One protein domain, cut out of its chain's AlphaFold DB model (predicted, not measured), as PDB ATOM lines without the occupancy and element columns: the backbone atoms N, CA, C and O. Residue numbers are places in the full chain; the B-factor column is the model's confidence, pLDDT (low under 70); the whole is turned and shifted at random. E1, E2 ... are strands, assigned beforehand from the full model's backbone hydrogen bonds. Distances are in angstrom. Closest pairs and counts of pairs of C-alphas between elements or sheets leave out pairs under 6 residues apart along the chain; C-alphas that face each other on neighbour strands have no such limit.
ATOM      1  N   PRO A 275      95.480  62.867 148.087       92.06
ATOM      2  CA  PRO A 275      95.943  64.080 147.419       92.06
ATOM      3  C   PRO A 275      96.902  64.884 148.302       92.06
ATOM      4  O   PRO A 275      96.652  65.110 149.485       92.06
ATOM      5  N   VAL A 276      97.974  65.387 147.695       92.56
ATOM      6  CA  VAL A 276      98.888  66.370 148.281       92.56
ATOM      7  C   VAL A 276      98.547  67.737 147.701       92.56
ATOM      8  O   VAL A 276      98.613  67.954 146.488       92.56
ATOM      9  N   PHE A 277      98.187  68.672 148.576       94.50
ATOM     10  CA  PHE A 277      97.722  69.997 148.182       94.50
ATOM     11  C   PHE A 277      98.799  71.073 148.317       94.50
ATOM     12  O   PHE A 277      99.552  71.102 149.289       94.50
ATOM     13  N   ALA A 278      98.795  72.021 147.383       91.44
ATOM     14  CA  ALA A 278      99.403  73.332 147.550       91.44
ATOM     15  C   ALA A 278      98.331  74.415 147.502       91.44
ATOM     16  O   ALA A 278      97.329  74.301 146.793       91.44
ATOM     17  N   VAL A 279      98.570  75.500 148.229       93.25
ATOM     18  CA  VAL A 279      97.732  76.695 148.153       93.25
ATOM     19  C   VAL A 279      98.244  77.582 147.022       93.25
ATOM     20  O   VAL A 279      99.377  78.057 147.067       93.25
ATOM     21  N   ILE A 280      97.399  77.823 146.022       88.62
ATOM     22  CA  ILE A 280      97.712  78.635 144.844       88.62
ATOM     23  C   ILE A 280      96.956  79.963 144.916       88.62
ATOM     24  O   ILE A 280      95.803  80.026 145.352       88.62
ATOM     25  N   ALA A 281      97.622  81.043 144.506       86.69
ATOM     26  CA  ALA A 281      96.995  82.348 144.354       86.69
ATOM     27  C   ALA A 281      96.191  82.406 143.048       86.69
ATOM     28  O   ALA A 281      96.731  82.135 141.979       86.69
ATOM     29  N   ASP A 282      94.927  82.810 143.150       85.50
ATOM     30  CA  ASP A 282      94.053  83.099 142.014       85.50
ATOM     31  C   ASP A 282      93.479  84.508 142.191       85.50
ATOM     32  O   ASP A 282      92.436  84.701 142.816       85.50
ATOM     33  N   GLY A 283      94.251  85.515 141.774       84.75
ATOM     34  CA  GLY A 283      93.984  86.917 142.109       84.75
ATOM     35  C   GLY A 283      93.812  87.128 143.622       84.75
ATOM     36  O   GLY A 283      94.685  86.775 144.426       84.75
ATOM     37  N   ASP A 284      92.645  87.656 143.999       77.56
ATOM     38  CA  ASP A 284      92.214  87.880 145.382       77.56
ATOM     39  C   ASP A 284      91.582  86.648 146.040       77.56
ATOM     40  O   ASP A 284      91.006  86.765 147.118       77.56
ATOM     41  N   ARG A 285      91.769  85.435 145.502       84.62
ATOM     42  CA  ARG A 285      91.375  84.151 146.125       84.62
ATOM     43  C   ARG A 285      92.593  83.282 146.469       84.62
ATOM     44  O   ARG A 285      93.714  83.519 145.995       84.62
ATOM     45  N   ARG A 286      92.408  82.303 147.357       89.38
ATOM     46  CA  ARG A 286      93.375  81.211 147.554       89.38
ATOM     47  C   ARG A 286      92.643  79.900 147.365       89.38
ATOM     48  O   ARG A 286      91.576  79.701 147.930       89.38
ATOM     49  N   VAL A 287      93.220  79.016 146.569       92.25
ATOM     50  CA  VAL A 287      92.592  77.744 146.204       92.25
ATOM     51  C   VAL A 287      93.563  76.606 146.481       92.25
ATOM     52  O   VAL A 287      94.778  76.806 146.450       92.25
ATOM     53  N   GLN A 288      93.049  75.412 146.756       96.06
ATOM     54  CA  GLN A 288      93.880  74.213 146.859       96.06
ATOM     55  C   GLN A 288      94.033  73.576 145.477       96.06
ATOM     56  O   GLN A 288      93.039  73.228 144.836       96.06
ATOM     57  N   GLN A 289      95.276  73.419 145.027       95.19
ATOM     58  CA  GLN A 289      95.636  72.630 143.854       95.19
ATOM     59  C   GLN A 289      96.275  71.319 144.303       95.19
ATOM     60  O   GLN A 289      97.135  71.313 145.181       95.19
ATOM     61  N   VAL A 290      95.887  70.218 143.673       95.56
ATOM     62  CA  VAL A 290      96.564  68.932 143.808       95.56
ATOM     63  C   VAL A 290      97.907  69.023 143.090       95.56
ATOM     64  O   VAL A 290      97.956  69.075 141.857       95.56
ATOM     65  N   ILE A 291      98.991  69.062 143.858       94.12
ATOM     66  CA  ILE A 291     100.357  69.080 143.324       94.12
ATOM     67  C   ILE A 291     100.956  67.686 143.239       94.12
ATOM     68  O   ILE A 291     101.841  67.463 142.417       94.12
ATOM     69  N   ASP A 292     100.473  66.761 144.065       94.62
ATOM     70  CA  ASP A 292     100.946  65.390 144.055       94.62
ATOM     71  C   ASP A 292      99.926  64.420 144.665       94.62
ATOM     72  O   ASP A 292      98.865  64.836 145.131       94.62
ATOM     73  N   TRP A 293     100.253  63.128 144.671       91.38
ATOM     74  CA  TRP A 293      99.489  62.085 145.355       91.38
ATOM     75  C   TRP A 293     100.426  61.154 146.128       91.38
ATOM     76  O   TRP A 293     101.502  60.818 145.627       91.38
ATOM     77  N   ALA A 294     100.002  60.730 147.320       90.44
ATOM     78  CA  ALA A 294     100.751  59.873 148.234       90.44
ATOM     79  C   ALA A 294     100.016  58.552 148.531       90.44
ATOM     80  O   ALA A 294      98.789  58.482 148.441       90.44
ATOM     81  N   GLY A 295     100.785  57.528 148.916       84.69
ATOM     82  CA  GLY A 295     100.302  56.233 149.411       84.69
ATOM     83  C   GLY A 295      99.917  55.222 148.332       84.69
ATOM     84  O   GLY A 295     100.379  54.094 148.396       84.69
ATOM     85  N   GLY A 296      99.110  55.629 147.352       83.19
ATOM     86  CA  GLY A 296      98.388  54.667 146.519       83.19
ATOM     87  C   GLY A 296      99.220  53.774 145.592       83.19
ATOM     88  O   GLY A 296     100.334  54.121 145.191       83.19
ATOM     89  N   THR A 297      98.635  52.639 145.207       77.44
ATOM     90  CA  THR A 297      99.143  51.731 144.165       77.44
ATOM     91  C   THR A 297      98.350  51.917 142.855       77.44
ATOM     92  O   THR A 297      97.352  52.639 142.795       77.44
ATOM     93  N   GLY A 298      98.861  51.408 141.730       78.75
ATOM     94  CA  GLY A 298      98.247  51.605 140.405       78.75
ATOM     95  C   GLY A 298      98.564  52.949 139.718       78.75
ATOM     96  O   GLY A 298      99.567  53.613 139.992       78.75
ATOM     97  N   ALA A 299      97.745  53.339 138.731       82.81
ATOM     98  CA  ALA A 299      97.996  54.530 137.914       82.81
ATOM     99  C   ALA A 299      97.714  55.827 138.693       82.81
ATOM    100  O   ALA A 299      96.567  56.140 139.014       82.81
ATOM    101  N   LYS A 300      98.768  56.614 138.938       86.00
ATOM    102  CA  LYS A 300      98.689  57.884 139.669       86.00
ATOM    103  C   LYS A 300      97.686  58.857 139.024       86.00
ATOM    104  O   LYS A 300      97.832  59.162 137.833       86.00
ATOM    105  N   PRO A 301      96.708  59.395 139.779       91.12
ATOM    106  CA  PRO A 301      95.755  60.354 139.239       91.12
ATOM    107  C   PRO A 301      96.432  61.642 138.749       91.12
ATOM    108  O   PRO A 301      97.515  62.028 139.193       91.12
ATOM    109  N   ALA A 302      95.777  62.338 137.819       89.00
ATOM    110  CA  ALA A 302      96.332  63.544 137.214       89.00
ATOM    111  C   ALA A 302      96.527  64.671 138.247       89.00
ATOM    112  O   ALA A 302      95.606  65.017 138.990       89.00
ATOM    113  N   ILE A 303      97.717  65.274 138.249       92.44
ATOM    114  CA  ILE A 303      98.033  66.479 139.030       92.44
ATOM    115  C   ILE A 303      97.526  67.748 138.327       92.44
ATOM    116  O   ILE A 303      97.128  67.724 137.160       92.44
ATOM    117  N   GLY A 304      97.536  68.875 139.038       90.62
ATOM    118  CA  GLY A 304      97.156  70.185 138.506       90.62
ATOM    119  C   GLY A 304      95.659  70.500 138.581       90.62
ATOM    120  O   GLY A 304      95.240  71.560 138.120       90.62
ATOM    121  N   LYS A 305      94.857  69.606 139.171       94.19
ATOM    122  CA  LYS A 305      93.433  69.827 139.463       94.19
ATOM    123  C   LYS A 305      93.255  70.703 140.704       94.19
ATOM    124  O   LYS A 305      94.111  70.705 141.580       94.19
ATOM    125  N   TYR A 306      92.127  71.396 140.804       94.25
ATOM    126  CA  TYR A 306      91.766  72.243 141.940       94.25
ATOM    127  C   TYR A 306      90.550  71.689 142.683       94.25
ATOM    128  O   TYR A 306      89.720  71.010 142.082       94.25
ATOM    129  N   VAL A 307      90.425  71.980 143.976       94.69
ATOM    130  CA  VAL A 307      89.247  71.599 144.772       94.69
ATOM    131  C   VAL A 307      88.086  72.545 144.450       94.69
ATOM    132  O   VAL A 307      88.150  73.729 144.765       94.69
ATOM    133  N   GLY A 308      87.039  72.038 143.801       91.88
ATOM    134  CA  GLY A 308      85.778  72.725 143.503       91.88
ATOM    135  C   GLY A 308      84.638  72.286 144.431       91.88
ATOM    136  O   GLY A 308      84.786  71.367 145.235       91.88
ATOM    137  N   SER A 309      83.474  72.931 144.317       84.75
ATOM    138  CA  SER A 309      82.331  72.714 145.226       84.75
ATOM    139  C   SER A 309      81.689  71.324 145.121       84.75
ATOM    140  O   SER A 309      80.988  70.911 146.040       84.75
ATOM    141  N   ALA A 310      81.942  70.603 144.026       86.44
ATOM    142  CA  ALA A 310      81.447  69.249 143.768       86.44
ATOM    143  C   ALA A 310      82.576  68.211 143.573       86.44
ATOM    144  O   ALA A 310      82.317  67.108 143.097       86.44
ATOM    145  N   GLY A 311      83.833  68.556 143.896       90.19
ATOM    146  CA  GLY A 311      85.007  67.692 143.699       90.19
ATOM    147  C   GLY A 311      86.135  68.365 142.913       90.19
ATOM    148  O   GLY A 311      86.225  69.588 142.872       90.19
ATOM    149  N   PHE A 312      87.023  67.585 142.287       92.75
ATOM    150  CA  PHE A 312      88.170  68.134 141.550       92.75
ATOM    151  C   PHE A 312      87.780  68.741 140.194       92.75
ATOM    152  O   PHE A 312      87.169  68.079 139.359       92.75
ATOM    153  N   THR A 313      88.218  69.972 139.931       92.75
ATOM    154  CA  THR A 313      88.047  70.682 138.653       92.75
ATOM    155  C   THR A 313      89.392  70.919 137.960       92.75
ATOM    156  O   THR A 313      90.438  71.016 138.600       92.75
ATOM    157  N   SER A 314      89.400  70.998 136.629       93.50
ATOM    158  CA  SER A 314      90.581  71.403 135.848       93.50
ATOM    159  C   SER A 314      90.762  72.916 135.743       93.50
ATOM    160  O   SER A 314      91.821  73.359 135.304       93.50
ATOM    161  N   THR A 315      89.747  73.698 136.107       91.19
ATOM    162  CA  THR A 315      89.735  75.150 135.913       91.19
ATOM    163  C   THR A 315      89.847  75.846 137.259       91.19
ATOM    164  O   THR A 315      89.018  75.632 138.141       91.19
ATOM    165  N   ILE A 316      90.841  76.721 137.411       92.69
ATOM    166  CA  ILE A 316      91.065  77.456 138.665       92.69
ATOM    167  C   ILE A 316      89.880  78.367 139.040       92.69
ATOM    168  O   ILE A 316      89.580  78.543 140.217       92.69
ATOM    169  N   ALA A 317      89.145  78.877 138.044       89.06
ATOM    170  CA  ALA A 317      87.954  79.703 138.243       89.06
ATOM    171  C   ALA A 317      86.843  78.971 139.020       89.06
ATOM    172  O   ALA A 317      86.197  79.579 139.869       89.06
ATOM    173  N   ASP A 318      86.693  77.660 138.806       91.00
ATOM    174  CA  ASP A 318      85.658  76.833 139.443       91.00
ATOM    175  C   ASP A 318      86.093  76.289 140.819       91.00
ATOM    176  O   ASP A 318      85.351  75.554 141.477       91.00
ATOM    177  N   ALA A 319      87.313  76.611 141.254       91.75
ATOM    178  CA  ALA A 319      87.837  76.185 142.541       91.75
ATOM    179  C   ALA A 319      87.204  76.975 143.698       91.75
ATOM    180  O   ALA A 319      86.896  78.166 143.575       91.75
TER     181      ALA A 319
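AT A GLANCE: This is residues 275 to 319 of the 549 residues of the protein "Collagen-like protein" of Rhodospirillaceae bacterium (UniProt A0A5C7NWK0). A long two-stranded hairpin, E1 and E2, forms the body, and a much smaller hairpin, E3 and E4, packs on it through E3, which comes close to E2 at Gln 289. From the end of E2 the chain makes a wide loop through Gly 298 and folds back to E3. The printed part has 45 residues, with four named strands in the order E1, E2, E3, E4 and no named helix; the class is all strand, in two antiparallel sheets of two strands each. It is only just compact, close to loose, with a radius of gyration of the C-alphas of 11.0 A, and its outline is a rod of 37 by 18 by 12 A.

IN THESE COORDINATES: Find C-alpha 275 at (95.943, 64.080, 147.419); from there E1 runs through residues 275 to 282, 19.9 A. E2, residues 285 to 294, is the longest strand at 26.1 A and ends at C-alpha 294, (100.751, 59.873, 148.234). Look next for E3 at residues 306 to 308 and E4 at residues 311 to 313, which ends at C-alpha 313, (88.047, 70.682, 138.653).

HOW THE PARTS SIT: E1 and E2 are an antiparallel hairpin at 155 degrees; look at N 278 and O 289, 2.8 A apart and within hydrogen-bond range. From E2, go to E3: their closest C-alphas, those of Gln 289 and Tyr 306, are 4.3 A apart. E1 and E3 are near each other. E3 and E4 are an antiparallel hairpin at 127 degrees, with N 306 and O 313 within hydrogen-bond range at 2.8 A. E4 is apart from E1 and E2.

THE WHOLE: The two C-alphas farthest apart, those of Asp 284 and Gly 298, are 37.1 A apart. The link from E2 to E3, 11 residues, is long; the other two are tight. The printed part has no cut, and no printed residue is under 70 in pLDDT.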